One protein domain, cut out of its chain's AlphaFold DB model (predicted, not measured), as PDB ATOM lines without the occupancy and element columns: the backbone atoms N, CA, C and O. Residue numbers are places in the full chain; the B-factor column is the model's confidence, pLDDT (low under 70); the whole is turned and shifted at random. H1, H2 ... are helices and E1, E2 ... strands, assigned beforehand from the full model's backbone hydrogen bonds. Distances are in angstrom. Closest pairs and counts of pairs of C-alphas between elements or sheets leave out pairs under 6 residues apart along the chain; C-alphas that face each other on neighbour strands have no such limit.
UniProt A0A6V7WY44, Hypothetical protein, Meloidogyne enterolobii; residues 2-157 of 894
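What this domain is: This is residues 2 to 157 of the 894 residues of the protein "Hypothetical protein" of Meloidogyne enterolobii (UniProt A0A6V7WY44). A curled sheet of six strands wraps round one helix, H3, to make a head, and a long helical arm, H2, runs away from it. H1 folds back along the far part of H2, H4 packs beside its near end, and the loop residues 121 to 128 stick out from the head. The printed part has 156 residues in the order H1 H2 E1 E2 H3 E3 E4 E5 E6 H4, of mixed class. The sheet, E2 E1 E6 E5 E4 E3, is all antiparallel. The whole is only just loose, close to extended, with a radius of gyration of the C-alphas of 22.4 A, and flat, spanning 68 by 51 by 24 A.

Where its parts are: H1, residues 2 to 17, begins with C-alpha 2 at (-39.636, 1.564, -22.100) and is 23.2 A long. H2, residues 22 to 54, is 48.8 A long and ends with C-alpha 54 at (-31.802, -13.552, -46.113). E1 is residues 55 to 63, 23.3 A, and E2 residues 75 to 77. H3 is residues 80 to 91, 16.3 A. E3 is residues 96 to 101, E4 residues 104 to 109, E5 residues 114 to 117, and E6 residues 131 to 140, 28.6 A. H4, residues 146 to 155, ends with C-alpha 155 at (-24.157, -9.267, -32.883).

How they stand to each other: H1 and H2, a helical hairpin, touch at a steep tilt of 39 degrees, opposite ways, the closest C-alphas being His 14 and Thr 24, 6.3 A. H2 only grazes the sheet with residues 49 to 54. E1 is the neighbour of E6, with N 59 and O 137 at 2.9 A, and of E2, with N 62 and O 76 at 2.8 A. The strongly twisted sheet curls round H3 in two layers, the helix on one face; the closest C-alphas of H3 and E3 are Cys 82 and Ile 99, 6.1 A. E3 E4 E5 E6 form a meander, each strand the antiparallel neighbour of the one before: N 99 and O 106 are 2.9 A apart, N 116 and O 107 2.8 A, N 115 and O 132 2.7 A. H4 touches H2 at its residues 47 to 54 alone, closest C-alphas Ile 50 and Arg 152, 7.1 A, at a shallow tilt of 14 degrees, opposite ways. Every O i to N i+4 pair is within hydrogen-bond range in H3 and H4, 11 of 12 in H1 and 26 of 29 in H2.

The domain as a whole: The C-alphas farthest apart, Asp 17 and Tyr 69, are 68.3 A apart. The printed part has no cut. The links E1 to E2 and E5 to E6 are long. Mean pLDDT of the printed part is 74.5; residues 64 to 74 and 119 to 133 are among those under 70.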
ATOM      1  N   ALA A   2     -39.388   0.653 -23.245       77.94
ATOM      2  CA  ALA A   2     -39.636   1.564 -22.100       77.94
ATOM      3  C   ALA A   2     -40.150   0.909 -20.789       77.94
ATOM      4  O   ALA A   2     -39.921   1.438 -19.702       77.94
ATOM      5  N   ILE A   3     -40.840  -0.236 -20.877       82.12
ATOM      6  CA  ILE A   3     -41.254  -1.042 -19.712       82.12
ATOM      7  C   ILE A   3     -40.066  -1.842 -19.149       82.12
ATOM      8  O   ILE A   3     -39.850  -1.834 -17.939       82.12
ATOM      9  N   TYR A   4     -39.265  -2.459 -20.024       82.50
ATOM     10  CA  TYR A   4     -38.056  -3.202 -19.656       82.50
ATOM     11  C   TYR A   4     -37.068  -2.327 -18.879       82.50
ATOM     12  O   TYR A   4     -36.639  -2.727 -17.807       82.50
ATOM     13  N   GLU A   5     -36.801  -1.092 -19.320       84.75
ATOM     14  CA  GLU A   5     -35.906  -0.176 -18.593       84.75
ATOM     15  C   GLU A   5     -36.380   0.120 -17.162       84.75
ATOM     16  O   GLU A   5     -35.574   0.210 -16.237       84.75
ATOM     17  N   LYS A   6     -37.694   0.223 -16.930       86.62
ATOM     18  CA  LYS A   6     -38.230   0.392 -15.571       86.62
ATOM     19  C   LYS A   6     -38.018  -0.867 -14.729       86.62
ATOM     20  O   LYS A   6     -37.624  -0.757 -13.573       86.62
ATOM     21  N   ILE A   7     -38.229  -2.046 -15.310       86.31
ATOM     22  CA  ILE A   7     -38.055  -3.342 -14.637       86.31
ATOM     23  C   ILE A   7     -36.568  -3.641 -14.369       86.31
ATOM     24  O   ILE A   7     -36.227  -4.120 -13.292       86.31
ATOM     25  N   PHE A   8     -35.666  -3.258 -15.273       86.69
ATOM     26  CA  PHE A   8     -34.215  -3.343 -15.099       86.69
ATOM     27  C   PHE A   8     -33.696  -2.420 -13.992       86.69
ATOM     28  O   PHE A   8     -32.868  -2.830 -13.178       86.69
ATOM     29  N   ASN A   9     -34.228  -1.200 -13.887       86.69
ATOM     30  CA  ASN A   9     -33.900  -0.309 -12.773       86.69
ATOM     31  C   ASN A   9     -34.483  -0.799 -11.432       86.69
ATOM     32  O   ASN A   9     -33.807  -0.691 -10.412       86.69
ATOM     33  N   LEU A  10     -35.678  -1.407 -11.422       85.56
ATOM     34  CA  LEU A  10     -36.228  -2.077 -10.232       85.56
ATOM     35  C   LEU A  10     -35.366  -3.272  -9.796       85.56
ATOM     36  O   LEU A  10     -35.070  -3.402  -8.611       85.56
ATOM     37  N   PHE A  11     -34.913  -4.103 -10.738       88.56
ATOM     38  CA  PHE A  11     -33.963  -5.182 -10.464       88.56
ATOM     39  C   PHE A  11     -32.671  -4.643  -9.839       88.56
ATOM     40  O   PHE A  11     -32.299  -5.085  -8.758       88.56
ATOM     41  N   LYS A  12     -32.033  -3.641 -10.463       86.75
ATOM     42  CA  LYS A  12     -30.818  -2.992  -9.934       86.75
ATOM     43  C   LYS A  12     -30.997  -2.476  -8.504       86.75
ATOM     44  O   LYS A  12     -30.105  -2.668  -7.687       86.75
ATOM     45  N   LEU A  13     -32.130  -1.843  -8.201       84.06
ATOM     46  CA  LEU A  13     -32.436  -1.339  -6.859       84.06
ATOM     47  C   LEU A  13     -32.531  -2.491  -5.845       84.06
ATOM     48  O   LEU A  13     -31.806  -2.527  -4.853       84.06
ATOM     49  N   HIS A  14     -33.380  -3.478  -6.130       81.69
ATOM     50  CA  HIS A  14     -33.650  -4.595  -5.226       81.69
ATOM     51  C   HIS A  14     -32.458  -5.545  -5.041       81.69
ATOM     52  O   HIS A  14     -32.278  -6.093  -3.953       81.69
ATOM     53  N   ILE A  15     -31.626  -5.723  -6.071       82.19
ATOM     54  CA  ILE A  15     -30.432  -6.571  -6.004       82.19
ATOM     55  C   ILE A  15     -29.286  -5.893  -5.246       82.19
ATOM     56  O   ILE A  15     -28.497  -6.575  -4.592       82.19
ATOM     57  N   ASN A  16     -29.183  -4.560  -5.297       76.69
ATOM     58  CA  ASN A  16     -28.105  -3.827  -4.638       76.69
ATOM     59  C   ASN A  16     -28.386  -3.577  -3.158       76.69
ATOM     60  O   ASN A  16     -27.523  -3.905  -2.342       76.69
ATOM     61  N   ASP A  17     -29.580  -3.088  -2.826       66.69
ATOM     62  CA  ASP A  17     -29.836  -2.517  -1.502       66.69
ATOM     63  C   ASP A  17     -30.393  -3.527  -0.482       66.69
ATOM     64  O   ASP A  17     -30.180  -3.338   0.711       66.69
ATOM     65  N   ASP A  18     -31.112  -4.578  -0.915       63.84
ATOM     66  CA  ASP A  18     -32.032  -5.300  -0.013       63.84
ATOM     67  C   ASP A  18     -32.337  -6.783  -0.367       63.84
ATOM     68  O   ASP A  18     -33.374  -7.321   0.040       63.84
ATOM     69  N   CYS A  19     -31.458  -7.477  -1.104       68.88
ATOM     70  CA  CYS A  19     -31.703  -8.840  -1.630       68.88
ATOM     71  C   CYS A  19     -31.950  -9.937  -0.570       68.88
ATOM     72  O   CYS A  19     -32.538 -10.980  -0.876       68.88
ATOM     73  N   ASP A  20     -31.547  -9.701   0.677       65.81
ATOM     74  CA  ASP A  20     -31.683 -10.663   1.780       65.81
ATOM     75  C   ASP A  20     -33.056 -10.583   2.470       65.81
ATOM     76  O   ASP A  20     -33.432 -11.479   3.226       65.81
ATOM     77  N   LYS A  21     -33.841  -9.528   2.203       75.19
ATOM     78  CA  LYS A  21     -35.191  -9.374   2.762       75.19
ATOM     79  C   LYS A  21     -36.196 -10.241   2.004       75.19
ATOM     80  O   LYS A  21     -36.314 -10.162   0.782       75.19
ATOM     81  N   ASP A  22     -37.001 -10.993   2.748       69.25
ATOM     82  CA  ASP A  22     -38.063 -11.868   2.225       69.25
ATOM     83  C   ASP A  22     -39.045 -11.139   1.277       69.25
ATOM     84  O   ASP A  22     -39.389 -11.639   0.206       69.25
ATOM     85  N   THR A  23     -39.416  -9.896   1.605       70.00
ATOM     86  CA  THR A  23     -40.262  -9.046   0.747       70.00
ATOM     87  C   THR A  23     -39.607  -8.679  -0.584       70.00
ATOM     88  O   THR A  23     -40.305  -8.550  -1.587       70.00
ATOM     89  N   THR A  24     -38.281  -8.533  -0.622       75.44
ATOM     90  CA  THR A  24     -37.522  -8.284  -1.855       75.44
ATOM     91  C   THR A  24     -37.444  -9.547  -2.708       75.44
ATOM     92  O   THR A  24     -37.699  -9.499  -3.910       75.44
ATOM     93  N   ARG A  25     -37.162 -10.701  -2.089       76.94
ATOM     94  CA  ARG A  25     -37.064 -12.006  -2.768       76.94
ATOM     95  C   ARG A  25     -38.357 -12.359  -3.515       76.94
ATOM     96  O   ARG A  25     -38.301 -12.728  -4.688       76.94
ATOM     97  N   LYS A  26     -39.515 -12.109  -2.897       78.44
ATOM     98  CA  LYS A  26     -40.845 -12.307  -3.508       78.44
ATOM     99  C   LYS A  26     -41.126 -11.416  -4.725       78.44
ATOM    100  O   LYS A  26     -41.879 -11.818  -5.606       78.44
ATOM    101  N   LEU A  27     -40.504 -10.238  -4.812       83.12
ATOM    102  CA  LEU A  27     -40.594  -9.355  -5.984       83.12
ATOM    103  C   LEU A  27     -39.586  -9.723  -7.084       83.12
ATOM    104  O   LEU A  27     -39.868  -9.511  -8.261       83.12
ATOM    105  N   LEU A  28     -38.431 -10.295  -6.730       86.38
ATOM    106  CA  LEU A  28     -37.394 -10.660  -7.701       86.38
ATOM    107  C   LEU A  28     -37.824 -11.793  -8.644       86.38
ATOM    108  O   LEU A  28     -37.467 -11.746  -9.817       86.38
ATOM    109  N   SER A  29     -38.622 -12.764  -8.186       85.38
ATOM    110  CA  SER A  29     -39.080 -13.893  -9.019       85.38
ATOM    111  C   SER A  29     -39.841 -13.439 -10.284       85.38
ATOM    112  O   SER A  29     -39.361 -13.700 -11.391       85.38
ATOM    113  N   PRO A  30     -40.946 -12.662 -10.190       87.38
ATOM    114  CA  PRO A  30     -41.647 -12.167 -11.377       87.38
ATOM    115  C   PRO A  30     -40.830 -11.158 -12.204       87.38
ATOM    116  O   PRO A  30     -41.038 -11.070 -13.412       87.38
ATOM    117  N   ILE A  31     -39.891 -10.420 -11.595       90.06
ATOM    118  CA  ILE A  31     -38.967  -9.529 -12.320       90.06
ATOM    119  C   ILE A  31     -38.023 -10.343 -13.218       90.06
ATOM    120  O   ILE A  31     -37.900 -10.042 -14.405       90.06
ATOM    121  N   LEU A  32     -37.398 -11.392 -12.675       90.38
ATOM    122  CA  LEU A  32     -36.498 -12.284 -13.410       90.38
ATOM    123  C   LEU A  32     -37.248 -13.054 -14.502       90.38
ATOM    124  O   LEU A  32     -36.767 -13.131 -15.628       90.38
ATOM    125  N   MET A  33     -38.460 -13.543 -14.215       86.81
ATOM    126  CA  MET A  33     -39.315 -14.187 -15.218       86.81
ATOM    127  C   MET A  33     -39.717 -13.224 -16.349       86.81
ATOM    128  O   MET A  33     -39.720 -13.618 -17.513       86.81
ATOM    129  N   PHE A  34     -40.027 -11.955 -16.047       89.38
ATOM    130  CA  PHE A  34     -40.296 -10.957 -17.089       89.38
ATOM    131  C   PHE A  34     -39.062 -10.705 -17.962       89.38
ATOM    132  O   PHE A  34     -39.186 -10.634 -19.183       89.38
ATOM    133  N   MET A  35     -37.878 -10.574 -17.354       87.31
ATOM    134  CA  MET A  35     -36.624 -10.419 -18.097       87.31
ATOM    135  C   MET A  35     -36.357 -11.628 -18.995       87.31
ATOM    136  O   MET A  35     -36.065 -11.441 -20.170       87.31
ATOM    137  N   ASP A  36     -36.537 -12.848 -18.483       84.88
ATOM    138  CA  ASP A  36     -36.408 -14.085 -19.259       84.88
ATOM    139  C   ASP A  36     -37.308 -14.065 -20.502       84.88
ATOM    140  O   ASP A  36     -36.819 -14.205 -21.626       84.88
ATOM    141  N   LEU A  37     -38.606 -13.810 -20.320       84.12
ATOM    142  CA  LEU A  37     -39.570 -13.733 -21.420       84.12
ATOM    143  C   LEU A  37     -39.235 -12.614 -22.418       84.12
ATOM    144  O   LEU A  37     -39.355 -12.830 -23.622       84.12
ATOM    145  N   TYR A  38     -38.764 -11.459 -21.944       84.69
ATOM    146  CA  TYR A  38     -38.371 -10.349 -22.812       84.69
ATOM    147  C   TYR A  38     -37.134 -10.673 -23.657       84.69
ATOM    148  O   TYR A  38     -37.144 -10.437 -24.861       84.69
ATOM    149  N   GLU A  39     -36.079 -11.249 -23.066       78.62
ATOM    150  CA  GLU A  39     -34.900 -11.682 -23.829       78.62
ATOM    151  C   GLU A  39     -35.267 -12.799 -24.824       78.62
ATOM    152  O   GLU A  39     -34.709 -12.847 -25.920       78.62
ATOM    153  N   LYS A  40     -36.244 -13.660 -24.491       76.88
ATOM    154  CA  LYS A  40     -36.780 -14.692 -25.399       76.88
ATOM    155  C   LYS A  40     -37.429 -14.075 -26.637       76.88
ATOM    156  O   LYS A  40     -37.051 -14.418 -27.753       76.88
ATOM    157  N   GLU A  41     -38.380 -13.168 -26.422       79.94
ATOM    158  CA  GLU A  41     -39.123 -12.469 -27.476       79.94
ATOM    159  C   GLU A  41     -38.171 -11.645 -28.353       79.94
ATOM    160  O   GLU A  41     -38.146 -11.819 -29.567       79.94
ATOM    161  N   ARG A  42     -37.286 -10.853 -27.731       78.50
ATOM    162  CA  ARG A  42     -36.262 -10.042 -28.410       78.50
ATOM    163  C   ARG A  42     -35.346 -10.873 -29.311       78.50
ATOM    164  O   ARG A  42     -35.081 -10.480 -30.444       78.50
ATOM    165  N   THR A  43     -34.854 -12.004 -28.805       74.69
ATOM    166  CA  THR A  43     -33.941 -12.879 -29.557       74.69
ATOM    167  C   THR A  43     -34.671 -13.548 -30.719       74.69
ATOM    168  O   THR A  43     -34.159 -13.551 -31.835       74.69
ATOM    169  N   ALA A  44     -35.888 -14.056 -30.493       73.75
ATOM    170  CA  ALA A  44     -36.706 -14.649 -31.549       73.75
ATOM    171  C   ALA A  44     -37.062 -13.633 -32.648       73.75
ATOM    172  O   ALA A  44     -37.004 -13.967 -33.832       73.75
ATOM    173  N   ASP A  45     -37.376 -12.390 -32.272       76.00
ATOM    174  CA  ASP A  45     -37.697 -11.312 -33.206       76.00
ATOM    175  C   ASP A  45     -36.507 -10.917 -34.084       76.00
ATOM    176  O   ASP A  45     -36.672 -10.839 -35.301       76.00
ATOM    177  N   LEU A  46     -35.311 -10.730 -33.515       74.62
ATOM    178  CA  LEU A  46     -34.143 -10.354 -34.318       74.62
ATOM    179  C   LEU A  46     -33.631 -11.520 -35.175       74.62
ATOM    180  O   LEU A  46     -33.269 -11.310 -36.328       74.62
ATOM    181  N   ILE A  47     -33.661 -12.760 -34.665       72.81
ATOM    182  CA  ILE A  47     -33.396 -13.954 -35.485       72.81
ATOM    183  C   ILE A  47     -34.357 -13.972 -36.680       72.81
ATOM    184  O   ILE A  47     -33.926 -14.150 -37.816       72.81
ATOM    185  N   HIS A  48     -35.651 -13.740 -36.447       74.81
ATOM    186  CA  HIS A  48     -36.648 -13.691 -37.511       74.81
ATOM    187  C   HIS A  48     -36.384 -12.561 -38.518       74.81
ATOM    188  O   HIS A  48     -36.512 -12.793 -39.716       74.81
ATOM    189  N   GLU A  49     -35.977 -11.373 -38.066       75.56
ATOM    190  CA  GLU A  49     -35.593 -10.252 -38.933       75.56
ATOM    191  C   GLU A  49     -34.374 -10.592 -39.810       75.56
ATOM    192  O   GLU A  49     -34.443 -10.460 -41.034       75.56
ATOM    193  N   ILE A  50     -33.300 -11.120 -39.213       73.31
ATOM    194  CA  ILE A  50     -32.084 -11.550 -39.920       73.31
ATOM    195  C   ILE A  50     -32.413 -12.645 -40.954       73.31
ATOM    196  O   ILE A  50     -31.941 -12.596 -42.090       73.31
ATOM    197  N   PHE A  51     -33.271 -13.612 -40.608       72.12
ATOM    198  CA  PHE A  51     -33.722 -14.641 -41.551       72.12
ATOM    199  C   PHE A  51     -34.644 -14.095 -42.653       72.12
ATOM    200  O   PHE A  51     -34.544 -14.564 -43.787       72.12
ATOM    201  N   GLN A  52     -35.516 -13.116 -42.379       73.94
ATOM    202  CA  GLN A  52     -36.340 -12.474 -43.415       73.94
ATOM    203  C   GLN A  52     -35.489 -11.700 -44.429       73.94
ATOM    204  O   GLN A  52     -35.779 -11.743 -45.620       73.94
ATOM    205  N   GLN A  53     -34.428 -11.034 -43.972       71.38
ATOM    206  CA  GLN A  53     -33.485 -10.309 -44.832       71.38
ATOM    207  C   GLN A  53     -32.643 -11.243 -45.722       71.38
ATOM    208  O   GLN A  53     -32.081 -10.791 -46.711       71.38
ATOM    209  N   ALA A  54     -32.568 -12.536 -45.389       69.44
ATOM    210  CA  ALA A  54     -31.802 -13.552 -46.113       69.44
ATOM    211  C   ALA A  54     -32.648 -14.459 -47.031       69.44
ATOM    212  O   ALA A  54     -32.117 -15.056 -47.969       69.44
ATOM    213  N   CYS A  55     -33.943 -14.622 -46.739       73.81
ATOM    214  CA  CYS A  55     -34.798 -15.675 -47.295       73.81
ATOM    215  C   CYS A  55     -35.882 -15.127 -48.233       73.81
ATOM    216  O   CYS A  55     -36.753 -14.361 -47.822       73.81
ATOM    217  N   VAL A  56     -35.899 -15.614 -49.476       73.12
ATOM    218  CA  VAL A  56     -36.962 -15.332 -50.456       73.12
ATOM    219  C   VAL A  56     -38.206 -16.173 -50.149       73.12
ATOM    220  O   VAL A  56     -39.322 -15.665 -50.008       73.12
ATOM    221  N   GLU A  57     -38.018 -17.486 -50.028       78.25
ATOM    222  CA  GLU A  57     -39.069 -18.469 -49.765       78.25
ATOM    223  C   GLU A  57     -38.485 -19.747 -49.154       78.25
ATOM    224  O   GLU A  57     -37.309 -20.063 -49.345       78.25
ATOM    225  N   PHE A  58     -39.318 -20.521 -48.458       81.75
ATOM    226  CA  PHE A  58     -38.971 -21.889 -48.088       81.75
ATOM    227  C   PHE A  58     -39.699 -22.874 -49.011       81.75
ATOM    228  O   PHE A  58     -40.912 -22.771 -49.219       81.75
ATOM    229  N   GLN A  59     -38.967 -23.861 -49.523       85.94
ATOM    230  CA  GLN A  59     -39.534 -25.085 -50.092       85.94
ATOM    231  C   GLN A  59     -39.769 -26.072 -48.946       85.94
ATOM    232  O   GLN A  59     -38.869 -26.300 -48.137       85.94
ATOM    233  N   TRP A  60     -40.962 -26.657 -48.853       85.75
ATOM    234  CA  TRP A  60     -41.327 -27.534 -47.737       85.75
ATOM    235  C   TRP A  60     -41.434 -28.984 -48.183       85.75
ATOM    236  O   TRP A  60     -42.031 -29.279 -49.216       85.75
ATOM    237  N   PHE A  61     -40.950 -29.899 -47.349       82.38
ATOM    238  CA  PHE A  61     -40.932 -31.332 -47.620       82.38
ATOM    239  C   PHE A  61     -41.466 -32.125 -46.427       82.38
ATOM    240  O   PHE A  61     -41.233 -31.764 -45.273       82.38
ATOM    241  N   TYR A  62     -42.136 -33.243 -46.696       79.75
ATOM    242  CA  TYR A  62     -42.610 -34.189 -45.687       79.75
ATOM    243  C   TYR A  62     -42.144 -35.611 -45.993       79.75
ATOM    244  O   TYR A  62     -41.928 -35.983 -47.149       79.75
ATOM    245  N   TRP A  63     -42.017 -36.416 -44.944       76.88
ATOM    246  CA  TRP A  63     -41.715 -37.836 -45.064       76.88
ATOM    247  C   TRP A  63     -42.982 -38.644 -45.357       76.88
ATOM    248  O   TRP A  63     -44.027 -38.422 -44.741       76.88
ATOM    249  N   THR A  64     -42.910 -39.565 -46.315       68.56
ATOM    250  CA  THR A  64     -44.082 -40.271 -46.864       68.56
ATOM    251  C   THR A  64     -44.368 -41.645 -46.266       68.56
ATOM    252  O   THR A  64     -45.263 -42.311 -46.779       68.56
ATOM    253  N   SER A  65     -43.624 -42.118 -45.261       61.47
ATOM    254  CA  SER A  65     -43.714 -43.521 -44.828       61.47
ATOM    255  C   SER A  65     -45.109 -43.908 -44.321       61.47
ATOM    256  O   SER A  65     -45.440 -43.690 -43.156       61.47
ATOM    257  N   ASP A  66     -45.891 -44.560 -45.184       51.50
ATOM    258  CA  ASP A  66     -47.015 -45.397 -44.780       51.50
ATOM    259  C   ASP A  66     -46.448 -46.673 -44.144       51.50
ATOM    260  O   ASP A  66     -46.097 -47.644 -44.824       51.50
ATOM    261  N   GLU A  67     -46.368 -46.685 -42.811       44.16
ATOM    262  CA  GLU A  67     -45.968 -47.875 -42.045       44.16
ATOM    263  C   GLU A  67     -46.927 -49.060 -42.262       44.16
ATOM    264  O   GLU A  67     -46.532 -50.206 -42.056       44.16
ATOM    265  N   TYR A  68     -48.135 -48.808 -42.790       41.09
ATOM    266  CA  TYR A  68     -49.113 -49.816 -43.224       41.09
ATOM    267  C   TYR A  68     -48.551 -50.901 -44.160       41.09
ATOM    268  O   TYR A  68     -49.095 -52.002 -44.186       41.09
ATOM    269  N   TYR A  69     -47.482 -50.614 -44.917       38.72
ATOM    270  CA  TYR A  69     -46.904 -51.549 -45.894       38.72
ATOM    271  C   TYR A  69     -45.398 -51.809 -45.715       38.72
ATOM    272  O   TYR A  69     -44.773 -52.398 -46.596       38.72
ATOM    273  N   GLY A  70     -44.786 -51.364 -44.609       42.03
ATOM    274  CA  GLY A  70     -43.345 -51.558 -44.364       42.03
ATOM    275  C   GLY A  70     -42.431 -50.945 -45.440       42.03
ATOM    276  O   GLY A  70     -41.306 -51.406 -45.647       42.03
ATOM    277  N   GLY A  71     -42.925 -49.938 -46.168       46.78
ATOM    278  CA  GLY A  71     -42.211 -49.301 -47.269       46.78
ATOM    279  C   GLY A  71     -41.040 -48.438 -46.793       46.78
ATOM    280  O   GLY A  71     -41.085 -47.821 -45.730       46.78
ATOM    281  N   VAL A  72     -39.996 -48.339 -47.620       55.19
ATOM    282  CA  VAL A  72     -38.948 -47.329 -47.421       55.19
ATOM    283  C   VAL A  72     -39.569 -45.964 -47.717       55.19
ATOM    284  O   VAL A  72     -39.933 -45.698 -48.861       55.19
ATOM    285  N   GLY A  73     -39.724 -45.128 -46.690       60.69
ATOM    286  CA  GLY A  73     -40.219 -43.761 -46.851       60.69
ATOM    287  C   GLY A  73     -39.307 -42.915 -47.743       60.69
ATOM    288  O   GLY A  73     -38.112 -43.182 -47.874       60.69
ATOM    289  N   GLU A  74     -39.876 -41.875 -48.343       67.19
ATOM    290  CA  GLU A  74     -39.162 -40.895 -49.160       67.19
ATOM    291  C   GLU A  74     -39.550 -39.467 -48.748       67.19
ATOM    292  O   GLU A  74     -40.598 -39.233 -48.140       67.19
ATOM    293  N   TRP A  75     -38.696 -38.492 -49.062       72.69
ATOM    294  CA  TRP A  75     -39.038 -37.078 -48.909       72.69
ATOM    295  C   TRP A  75     -39.809 -36.619 -50.141       72.69
ATOM    296  O   TRP A  75     -39.275 -36.669 -51.247       72.69
ATOM    297  N   ARG A  76     -41.041 -36.141 -49.953       76.75
ATOM    298  CA  ARG A  76     -41.803 -35.453 -51.003       76.75
ATOM    299  C   ARG A  76     -41.976 -33.988 -50.666       76.75
ATOM    300  O   ARG A  76     -42.171 -33.627 -49.508       76.75
ATOM    301  N   GLU A  77     -41.914 -33.160 -51.695       83.62
ATOM    302  CA  GLU A  77     -42.260 -31.750 -51.602       83.62
ATOM    303  C   GLU A  77     -43.769 -31.595 -51.348       83.62
ATOM    304  O   GLU A  77     -44.587 -32.395 -51.817       83.62
ATOM    305  N   PHE A  78     -44.156 -30.588 -50.568       87.75
ATOM    306  CA  PHE A  78     -45.560 -30.224 -50.416       87.75
ATOM    307  C   PHE A  78     -46.100 -29.603 -51.716       87.75
ATOM    308  O   PHE A  78     -45.376 -28.886 -52.399       87.75
ATOM    309  N   PRO A  79     -47.391 -29.789 -52.054       88.81
ATOM    310  CA  PRO A  79     -47.996 -29.093 -53.185       88.81
ATOM    311  C   PRO A  79     -47.876 -27.562 -53.045       88.81
ATOM    312  O   PRO A  79     -47.957 -27.064 -51.917       88.81
ATOM    313  N   PRO A  80     -47.792 -26.787 -54.145       88.81
ATOM    314  CA  PRO A  80     -47.592 -25.331 -54.096       88.81
ATOM    315  C   PRO A  80     -48.588 -24.568 -53.205       88.81
ATOM    316  O   PRO A  80     -48.215 -23.621 -52.516       88.81
ATOM    317  N   VAL A  81     -49.847 -25.020 -53.143       89.56
ATOM    318  CA  VAL A  81     -50.878 -24.451 -52.253       89.56
ATOM    319  C   VAL A  81     -50.515 -24.637 -50.772       89.56
ATOM    320  O   VAL A  81     -50.638 -23.699 -49.986       89.56
ATOM    321  N   CYS A  82     -50.018 -25.819 -50.395       90.25
ATOM    322  CA  CYS A  82     -49.530 -26.095 -49.043       90.25
ATOM    323  C   CYS A  82     -48.252 -25.298 -48.741       90.25
ATOM    324  O   CYS A  82     -48.152 -24.727 -47.662       90.25
ATOM    325  N   ILE A  83     -47.309 -25.197 -49.690       90.00
ATOM    326  CA  ILE A  83     -46.096 -24.365 -49.545       90.00
ATOM    327  C   ILE A  83     -46.465 -22.904 -49.269       90.00
ATOM    328  O   ILE A  83     -45.927 -22.303 -48.343       90.00
ATOM    329  N   SER A  84     -47.421 -22.344 -50.015       88.81
ATOM    330  CA  SER A  84     -47.910 -20.976 -49.802       88.81
ATOM    331  C   SER A  84     -48.531 -20.793 -48.409       88.81
ATOM    332  O   SER A  84     -48.210 -19.833 -47.707       88.81
ATOM    333  N   GLN A  85     -49.345 -21.753 -47.951       90.50
ATOM    334  CA  GLN A  85     -49.925 -21.748 -46.598       90.50
ATOM    335  C   GLN A  85     -48.858 -21.852 -45.494       90.50
ATOM    336  O   GLN A  85     -48.931 -21.111 -44.514       90.50
ATOM    337  N   LEU A  86     -47.856 -22.720 -45.665       90.56
ATOM    338  CA  LEU A  86     -46.736 -22.905 -44.735       90.56
ATOM    339  C   LEU A  86     -45.863 -21.642 -44.660       90.56
ATOM    340  O   LEU A  86     -45.643 -21.111 -43.573       90.56
ATOM    341  N   ASN A  87     -45.453 -21.098 -45.809       89.12
ATOM    342  CA  ASN A  87     -44.677 -19.857 -45.896       89.12
ATOM    343  C   ASN A  87     -45.428 -18.664 -45.298       89.12
ATOM    344  O   ASN A  87     -44.834 -17.871 -44.566       89.12
ATOM    345  N   LYS A  88     -46.736 -18.548 -45.557       89.69
ATOM    346  CA  LYS A  88     -47.576 -17.522 -44.934       89.69
ATOM    347  C   LYS A  88     -47.627 -17.688 -43.413       89.69
ATOM    348  O   LYS A  88     -47.413 -16.713 -42.704       89.69
ATOM    349  N   ALA A  89     -47.852 -18.901 -42.911       88.19
ATOM    350  CA  ALA A  89     -47.942 -19.154 -41.475       88.19
ATOM    351  C   ALA A  89     -46.625 -18.866 -40.728       88.19
ATOM    352  O   ALA A  89     -46.666 -18.280 -39.647       88.19
ATOM    353  N   VAL A  90     -45.471 -19.190 -41.324       83.00
ATOM    354  CA  VAL A  90     -44.148 -18.856 -40.763       83.00
ATOM    355  C   VAL A  90     -43.886 -17.346 -40.775       83.00
ATOM    356  O   VAL A  90     -43.423 -16.807 -39.770       83.00
ATOM    357  N   ARG A  91     -44.239 -16.629 -41.854       81.31
ATOM    358  CA  ARG A  91     -44.168 -15.150 -41.895       81.31
ATOM    359  C   ARG A  91     -45.108 -14.491 -40.875       81.31
ATOM    360  O   ARG A  91     -44.778 -13.450 -40.324       81.31
ATOM    361  N   GLU A  92     -46.248 -15.117 -40.583       83.25
ATOM    362  CA  GLU A  92     -47.211 -14.704 -39.549       83.25
ATOM    363  C   GLU A  92     -46.842 -15.183 -38.125       83.25
ATOM    364  O   GLU A  92     -47.659 -15.051 -37.215       83.25
ATOM    365  N   LYS A  93     -45.636 -15.743 -37.913       80.12
ATOM    366  CA  LYS A  93     -45.133 -16.257 -36.619       80.12
ATOM    367  C   LYS A  93     -46.061 -17.277 -35.928       80.12
ATOM    368  O   LYS A  93     -46.097 -17.373 -34.700       80.12
ATOM    369  N   LYS A  94     -46.821 -18.063 -36.697       82.81
ATOM    370  CA  LYS A  94     -47.675 -19.134 -36.155       82.81
ATOM    371  C   LYS A  94     -46.830 -20.338 -35.737       82.81
ATOM    372  O   LYS A  94     -45.876 -20.686 -36.420       82.81
ATOM    373  N   THR A  95     -47.221 -21.008 -34.652       79.06
ATOM    374  CA  THR A  95     -46.583 -22.250 -34.164       79.06
ATOM    375  C   THR A  95     -47.034 -23.499 -34.924       79.06
ATOM    376  O   THR A  95     -46.331 -24.505 -34.944       79.06
ATOM    377  N   SER A  96     -48.197 -23.449 -35.576       86.56
ATOM    378  CA  SER A  96     -48.710 -24.526 -36.421       86.56
ATOM    379  C   SER A  96     -49.657 -24.001 -37.502       86.56
ATOM    380  O   SER A  96     -50.149 -22.869 -37.438       86.56
ATOM    381  N   VAL A  97     -49.918 -24.824 -38.517       92.88
ATOM    382  CA  VAL A  97     -50.879 -24.533 -39.588       92.88
ATOM    383  C   VAL A  97     -51.634 -25.791 -40.005       92.88
ATOM    384  O   VAL A  97     -51.068 -26.882 -40.070       92.88
ATOM    385  N   GLN A  98     -52.926 -25.641 -40.295       90.94
ATOM    386  CA  GLN A  98     -53.731 -26.697 -40.901       90.94
ATOM    387  C   GLN A  98     -53.631 -26.623 -42.424       90.94
ATOM    388  O   GLN A  98     -53.835 -25.558 -43.007       90.94
ATOM    389  N   ILE A  99     -53.342 -27.756 -43.056       91.25
ATOM    390  CA  ILE A  99     -53.216 -27.901 -44.510       91.25
ATOM    391  C   ILE A  99     -54.059 -29.080 -45.001       91.25
ATOM    392  O   ILE A  99     -54.307 -30.036 -44.262       91.25
ATOM    393  N   VAL A 100     -54.469 -29.033 -46.269       86.94
ATOM    394  CA  VAL A 100     -55.148 -30.151 -46.939       86.94
ATOM    395  C   VAL A 100     -54.190 -30.774 -47.945       86.94
ATOM    396  O   VAL A 100     -53.803 -30.139 -48.922       86.94
ATOM    397  N   LEU A 101     -53.820 -32.029 -47.707       82.00
ATOM    398  CA  LEU A 101     -52.900 -32.796 -48.542       82.00
ATOM    399  C   LEU A 101     -53.595 -34.093 -48.955       82.00
ATOM    400  O   LEU A 101     -54.044 -34.849 -48.097       82.00
ATOM    401  N   SER A 102     -53.693 -34.351 -50.261       79.25
ATOM    402  CA  SER A 102     -54.353 -35.550 -50.808       79.25
ATOM    403  C   SER A 102     -55.745 -35.802 -50.201       79.25
ATOM    404  O   SER A 102     -56.042 -36.904 -49.749       79.25
ATOM    405  N   GLN A 103     -56.575 -34.750 -50.150       77.38
ATOM    406  CA  GLN A 103     -57.939 -34.752 -49.586       77.38
ATOM    407  C   GLN A 103     -58.040 -35.063 -48.076       77.38
ATOM    408  O   GLN A 103     -59.141 -35.232 -47.561       77.38
ATOM    409  N   ARG A 104     -56.920 -35.098 -47.339       81.00
ATOM    410  CA  ARG A 104     -56.888 -35.279 -45.879       81.00
ATOM    411  C   ARG A 104     -56.403 -34.013 -45.174       81.00
ATOM    412  O   ARG A 104     -55.515 -33.317 -45.671       81.00
ATOM    413  N   HIS A 105     -56.966 -33.740 -44.001       84.38
ATOM    414  CA  HIS A 105     -56.584 -32.609 -43.158       84.38
ATOM    415  C   HIS A 105     -55.395 -32.976 -42.263       84.38
ATOM    416  O   HIS A 105     -55.427 -33.977 -41.548       84.38
ATOM    417  N   TYR A 106     -54.352 -32.149 -42.272       85.88
ATOM    418  CA  TYR A 106     -53.173 -32.313 -41.424       85.88
ATOM    419  C   TYR A 106     -52.876 -31.025 -40.654       85.88
ATOM    420  O   TYR A 106     -53.033 -29.933 -41.194       85.88
ATOM    421  N   VAL A 107     -52.372 -31.154 -39.425       88.94
ATOM    422  CA  VAL A 107     -51.641 -30.080 -38.735       88.94
ATOM    423  C   VAL A 107     -50.160 -30.255 -39.044       88.94
ATOM    424  O   VAL A 107     -49.610 -31.325 -38.778       88.94
ATOM    425  N   VAL A 108     -49.512 -29.216 -39.565       85.81
ATOM    426  CA  VAL A 108     -48.052 -29.079 -39.507       85.81
ATOM    427  C   VAL A 108     -47.707 -28.253 -38.277       85.81
ATOM    428  O   VAL A 108     -48.209 -27.144 -38.107       85.81
ATOM    429  N   ASP A 109     -46.881 -28.825 -37.414       76.94
ATOM    430  CA  ASP A 109     -46.361 -28.236 -36.190       76.94
ATOM    431  C   ASP A 109     -44.924 -27.773 -36.448       76.94
ATOM    432  O   ASP A 109     -44.060 -28.587 -36.785       76.94
ATOM    433  N   PHE A 110     -44.670 -26.468 -36.340       76.12
ATOM    434  CA  PHE A 110     -43.351 -25.895 -36.610       76.12
ATOM    435  C   PHE A 110     -42.393 -26.037 -35.419       76.12
ATOM    436  O   PHE A 110     -41.183 -25.992 -35.620       76.12
ATOM    437  N   ASN A 111     -42.906 -26.257 -34.202       65.31
ATOM    438  CA  ASN A 111     -42.074 -26.481 -33.016       65.31
ATOM    439  C   ASN A 111     -41.509 -27.905 -33.021       65.31
ATOM    440  O   ASN A 111     -40.323 -28.117 -32.780       65.31
ATOM    441  N   GLU A 112     -42.370 -28.889 -33.298       60.94
ATOM    442  CA  GLU A 112     -41.975 -30.299 -33.398       60.94
ATOM    443  C   GLU A 112     -41.351 -30.638 -34.768       60.94
ATOM    444  O   GLU A 112     -40.729 -31.690 -34.916       60.94
ATOM    445  N   MET A 113     -41.530 -29.777 -35.779       73.75
ATOM    446  CA  MET A 113     -41.218 -30.044 -37.193       73.75
ATOM    447  C   MET A 113     -41.877 -31.346 -37.689       73.75
ATOM    448  O   MET A 113     -41.268 -32.173 -38.374       73.75
ATOM    449  N   THR A 114     -43.156 -31.531 -37.344       74.88
ATOM    450  CA  THR A 114     -43.954 -32.710 -37.718       74.88
ATOM    451  C   THR A 114     -45.246 -32.340 -38.442       74.88
ATOM    452  O   THR A 114     -45.777 -31.241 -38.323       74.88
ATOM    453  N   LYS A 115     -45.786 -33.296 -39.197       81.00
ATOM    454  CA  LYS A 115     -47.123 -33.284 -39.783       81.00
ATOM    455  C   LYS A 115     -47.933 -34.432 -39.183       81.00
ATOM    456  O   LYS A 115     -47.571 -35.599 -39.367       81.00
ATOM    457  N   ARG A 116     -49.040 -34.100 -38.518       82.31
ATOM    458  CA  ARG A 116     -49.993 -35.022 -37.875       82.31
ATOM    459  C   ARG A 116     -51.337 -34.994 -38.605       82.31
ATOM    460  O   ARG A 116     -51.802 -33.925 -38.991       82.31
ATOM    461  N   LEU A 117     -51.955 -36.157 -38.814       81.44
ATOM    462  CA  LEU A 117     -53.296 -36.263 -39.406       81.44
ATOM    463  C   LEU A 117     -54.357 -35.793 -38.397       81.44
ATOM    464  O   LEU A 117     -54.327 -36.216 -37.242       81.44
ATOM    465  N   ILE A 118     -55.307 -34.964 -38.832       76.38
ATOM    466  CA  ILE A 118     -56.500 -34.638 -38.041       76.38
ATOM    467  C   ILE A 118     -57.497 -35.787 -38.220       76.38
ATOM    468  O   ILE A 118     -57.908 -36.081 -39.340       76.38
ATOM    469  N   GLN A 119     -57.847 -36.469 -37.127       67.75
ATOM    470  CA  GLN A 119     -58.863 -37.522 -37.133       67.75
ATOM    471  C   GLN A 119     -60.227 -36.936 -36.765       67.75
ATOM    472  O   GLN A 119     -60.447 -36.538 -35.621       67.75
ATOM    473  N   ASP A 120     -61.159 -36.942 -37.715       51.38
ATOM    474  CA  ASP A 120     -62.545 -36.557 -37.461       51.38
ATOM    475  C   ASP A 120     -63.306 -37.702 -36.764       51.38
ATOM    476  O   ASP A 120     -63.696 -38.688 -37.386       51.38
ATOM    477  N   ASN A 121     -63.540 -37.554 -35.456       46.75
ATOM    478  CA  ASN A 121     -64.563 -38.267 -34.671       46.75
ATOM    479  C   ASN A 121     -64.623 -39.812 -34.769       46.75
ATOM    480  O   ASN A 121     -65.716 -40.380 -34.836       46.75
ATOM    481  N   VAL A 122     -63.493 -40.522 -34.660       44.00
ATOM    482  CA  VAL A 122     -63.510 -41.982 -34.413       44.00
ATOM    483  C   VAL A 122     -62.785 -42.332 -33.116       44.00
ATOM    484  O   VAL A 122     -61.577 -42.147 -32.990       44.00
ATOM    485  N   VAL A 123     -63.522 -42.906 -32.159       45.12
ATOM    486  CA  VAL A 123     -62.954 -43.546 -30.961       45.12
ATOM    487  C   VAL A 123     -62.277 -44.849 -31.391       45.12
ATOM    488  O   VAL A 123     -62.876 -45.921 -31.370       45.12
ATOM    489  N   SER A 124     -61.025 -44.733 -31.834       38.62
ATOM    490  CA  SER A 124     -60.206 -45.842 -32.322       38.62
ATOM    491  C   SER A 124     -59.100 -46.160 -31.318       38.62
ATOM    492  O   SER A 124     -58.017 -45.574 -31.330       38.62
ATOM    493  N   THR A 125     -59.380 -47.081 -30.400       42.94
ATOM    494  CA  THR A 125     -58.358 -47.600 -29.488       42.94
ATOM    495  C   THR A 125     -57.293 -48.367 -30.286       42.94
ATOM    496  O   THR A 125     -57.632 -49.182 -31.139       42.94
ATOM    497  N   HIS A 126     -56.014 -48.147 -29.951       41.03
ATOM    498  CA  HIS A 126     -54.789 -48.750 -30.529       41.03
ATOM    499  C   HIS A 126     -54.125 -48.060 -31.740       41.03
ATOM    500  O   HIS A 126     -52.999 -48.433 -32.062       41.03
ATOM    501  N   TYR A 127     -54.706 -47.022 -32.350       42.81
ATOM    502  CA  TYR A 127     -54.056 -46.296 -33.460       42.81
ATOM    503  C   TYR A 127     -53.453 -44.971 -32.984       42.81
ATOM    504  O   TYR A 127     -54.101 -43.924 -33.002       42.81
ATOM    505  N   GLY A 128     -52.205 -45.042 -32.514       42.56
ATOM    506  CA  GLY A 128     -51.448 -43.892 -32.021       42.56
ATOM    507  C   GLY A 128     -51.234 -42.802 -33.078       42.56
ATOM    508  O   GLY A 128     -51.205 -43.061 -34.275       42.56
ATOM    509  N   GLN A 129     -51.078 -41.566 -32.608       52.38
ATOM    510  CA  GLN A 129     -50.870 -40.358 -33.409       52.38
ATOM    511  C   GLN A 129     -49.642 -40.475 -34.336       52.38
ATOM    512  O   GLN A 129     -48.522 -40.183 -33.923       52.38
ATOM    513  N   TYR A 130     -49.842 -40.854 -35.601       61.22
ATOM    514  CA  TYR A 130     -48.762 -40.906 -36.591       61.22
ATOM    515  C   TYR A 130     -48.296 -39.488 -36.968       61.22
ATOM    516  O   TYR A 130     -48.920 -38.798 -37.781       61.22
ATOM    517  N   SER A 131     -47.194 -39.046 -36.359       65.88
ATOM    518  CA  SER A 131     -46.459 -37.832 -36.716       65.88
ATOM    519  C   SER A 131     -45.371 -38.158 -37.744       65.88
ATOM    520  O   SER A 131     -44.407 -38.865 -37.473       65.88
ATOM    521  N   SER A 132     -45.514 -37.613 -38.950       67.69
ATOM    522  CA  SER A 132     -44.480 -37.691 -39.993       67.69
ATOM    523  C   SER A 132     -43.561 -36.467 -39.910       67.69
ATOM    524  O   SER A 132     -44.082 -35.358 -39.786       67.69
ATOM    525  N   PRO A 133     -42.224 -36.594 -39.968       67.94
ATOM    526  CA  PRO A 133     -41.343 -35.431 -39.906       67.94
ATOM    527  C   PRO A 133     -41.441 -34.562 -41.170       67.94
ATOM    528  O   PRO A 133     -41.738 -35.039 -42.272       67.94
ATOM    529  N   VAL A 134     -41.174 -33.269 -40.991       72.88
ATOM    530  CA  VAL A 134     -41.202 -32.203 -42.002       72.88
ATOM    531  C   VAL A 134     -39.864 -31.465 -41.982       72.88
ATOM    532  O   VAL A 134     -39.236 -31.338 -40.934       72.88
ATOM    533  N   PHE A 135     -39.414 -30.951 -43.128       78.56
ATOM    534  CA  PHE A 135     -38.320 -29.978 -43.162       78.56
ATOM    535  C   PHE A 135     -38.565 -28.873 -44.191       78.56
ATOM    536  O   PHE A 135     -39.321 -29.046 -45.149       78.56
ATOM    537  N   ALA A 136     -37.889 -27.746 -43.989       76.88
ATOM    538  CA  ALA A 136     -37.842 -26.630 -44.921       76.88
ATOM    539  C   ALA A 136     -36.446 -26.529 -45.554       76.88
ATOM    540  O   ALA A 136     -35.434 -26.668 -44.865       76.88
ATOM    541  N   LYS A 137     -36.387 -26.261 -46.857       77.69
ATOM    542  CA  LYS A 137     -35.183 -25.840 -47.575       77.69
ATOM    543  C   LYS A 137     -35.317 -24.350 -47.876       77.69
ATOM    544  O   LYS A 137     -36.288 -23.933 -48.500       77.69
ATOM    545  N   VAL A 138     -34.348 -23.563 -47.423       76.25
ATOM    546  CA  VAL A 138     -34.307 -22.111 -47.641       76.25
ATOM    547  C   VAL A 138     -33.896 -21.819 -49.085       76.25
ATOM    548  O   VAL A 138     -32.922 -22.396 -49.571       76.25
ATOM    549  N   LYS A 139     -34.607 -20.908 -49.755       75.31
ATOM    550  CA  LYS A 139     -34.130 -20.227 -50.960       75.31
ATOM    551  C   LYS A 139     -33.614 -18.854 -50.544       75.31
ATOM    552  O   LYS A 139     -34.384 -18.001 -50.098       75.31
ATOM    553  N   LEU A 140     -32.301 -18.695 -50.624       76.38
ATOM    554  CA  LEU A 140     -31.601 -17.468 -50.259       76.38
ATOM    555  C   LEU A 140     -31.744 -16.429 -51.381       76.38
ATOM    556  O   LEU A 140     -32.090 -16.786 -52.508       76.38
ATOM    557  N   ILE A 141     -31.511 -15.158 -51.064       76.50
ATOM    558  CA  ILE A 141     -31.391 -14.091 -52.071       76.50
ATOM    559  C   ILE A 141     -30.074 -14.284 -52.844       76.50
ATOM    560  O   ILE A 141     -29.082 -14.703 -52.254       76.50
ATOM    561  N   ASP A 142     -30.038 -13.974 -54.142       66.25
ATOM    562  CA  ASP A 142     -28.857 -14.232 -54.987       66.25
ATOM    563  C   ASP A 142     -27.603 -13.426 -54.566       66.25
ATOM    564  O   ASP A 142     -26.480 -13.862 -54.798       66.25
ATOM    565  N   GLU A 143     -27.782 -12.293 -53.876       68.19
ATOM    566  CA  GLU A 143     -26.713 -11.460 -53.287       68.19
ATOM    567  C   GLU A 143     -26.353 -11.841 -51.830       68.19
ATOM    568  O   GLU A 143     -25.622 -11.122 -51.149       68.19
ATOM    569  N   PHE A 144     -26.884 -12.949 -51.300       67.94
ATOM    570  CA  PHE A 144     -26.773 -13.282 -49.879       67.94
ATOM    571  C   PHE A 144     -25.332 -13.580 -49.422       67.94
ATOM    572  O   PHE A 144     -24.746 -14.618 -49.743       67.94
ATOM    573  N   ASN A 145     -24.794 -12.703 -48.570       71.19
ATOM    574  CA  ASN A 145     -23.485 -12.878 -47.954       71.19
ATOM    575  C   ASN A 145     -23.569 -13.669 -46.629       71.19
ATOM    576  O   ASN A 145     -24.007 -13.160 -45.594       71.19
ATOM    577  N   MET A 146     -23.067 -14.908 -46.648       66.44
ATOM    578  CA  MET A 146     -22.941 -15.782 -45.468       66.44
ATOM    579  C   MET A 146     -22.107 -15.178 -44.325       66.44
ATOM    580  O   MET A 146     -22.350 -15.496 -43.160       66.44
ATOM    581  N   GLU A 147     -21.114 -14.343 -44.631       68.19
ATOM    582  CA  GLU A 147     -20.224 -13.731 -43.639       68.19
ATOM    583  C   GLU A 147     -20.916 -12.565 -42.930       68.19
ATOM    584  O   GLU A 147     -20.832 -12.457 -41.709       68.19
ATOM    585  N   GLU A 148     -21.692 -11.765 -43.665       69.62
ATOM    586  CA  GLU A 148     -22.531 -10.706 -43.097       69.62
ATOM    587  C   GLU A 148     -23.676 -11.284 -42.253       69.62
ATOM    588  O   GLU A 148     -23.911 -10.839 -41.131       69.62
ATOM    589  N   PHE A 149     -24.341 -12.336 -42.738       70.12
ATOM    590  CA  PHE A 149     -25.354 -13.064 -41.968       70.12
ATOM    591  C   PHE A 149     -24.778 -13.633 -40.663       70.12
ATOM    592  O   PHE A 149     -25.378 -13.491 -39.596       70.12
ATOM    593  N   ARG A 150     -23.577 -14.224 -40.723       66.56
ATOM    594  CA  ARG A 150     -22.848 -14.682 -39.534       66.56
ATOM    595  C   ARG A 150     -22.460 -13.519 -38.620       66.56
ATOM    596  O   ARG A 150     -22.523 -13.689 -37.409       66.56
ATOM    597  N   HIS A 151     -22.096 -12.354 -39.156       70.19
ATOM    598  CA  HIS A 151     -21.805 -11.168 -38.350       70.19
ATOM    599  C   HIS A 151     -23.048 -10.689 -37.586       70.19
ATOM    600  O   HIS A 151     -22.968 -10.573 -36.369       70.19
ATOM    601  N   ARG A 152     -24.208 -10.554 -38.244       68.19
ATOM    602  CA  ARG A 152     -25.482 -10.169 -37.596       68.19
ATOM    603  C   ARG A 152     -25.975 -11.200 -36.569       68.19
ATOM    604  O   ARG A 152     -26.524 -10.839 -35.533       68.19
ATOM    605  N   ILE A 153     -25.742 -12.497 -36.802       69.44
ATOM    606  CA  ILE A 153     -25.981 -13.531 -35.775       69.44
ATOM    607  C   ILE A 153     -24.977 -13.419 -34.616       69.44
ATOM    608  O   ILE A 153     -25.348 -13.656 -33.471       69.44
ATOM    609  N   ASN A 154     -23.729 -13.023 -34.872       65.88
ATOM    610  CA  ASN A 154     -22.760 -12.788 -33.804       65.88
ATOM    611  C   ASN A 154     -23.078 -11.511 -32.998       65.88
ATOM    612  O   ASN A 154     -22.816 -11.511 -31.798       65.88
ATOM    613  N   GLU A 155     -23.685 -10.475 -33.592       66.12
ATOM    614  CA  GLU A 155     -24.157  -9.267 -32.883       66.12
ATOM    615  C   GLU A 155     -25.176  -9.613 -31.777       66.12
ATOM    616  O   GLU A 155     -25.115  -9.059 -30.681       66.12
ATOM    617  N   LEU A 156     -26.040 -10.619 -31.989       62.84
ATOM    618  CA  LEU A 156     -26.904 -11.178 -30.928       62.84
ATOM    619  C   LEU A 156     -26.132 -11.770 -29.743       62.84
ATOM    620  O   LEU A 156     -26.678 -11.899 -28.646       62.84
ATOM    621  N   THR A 157     -24.879 -12.153 -29.974       58.72
ATOM    622  CA  THR A 157     -23.963 -12.724 -28.985       58.72
ATOM    623  C   THR A 157     -22.899 -11.724 -28.519       58.72
ATOM    624  O   THR A 157     -21.947 -12.107 -27.836       58.72
TER     625      THR A 157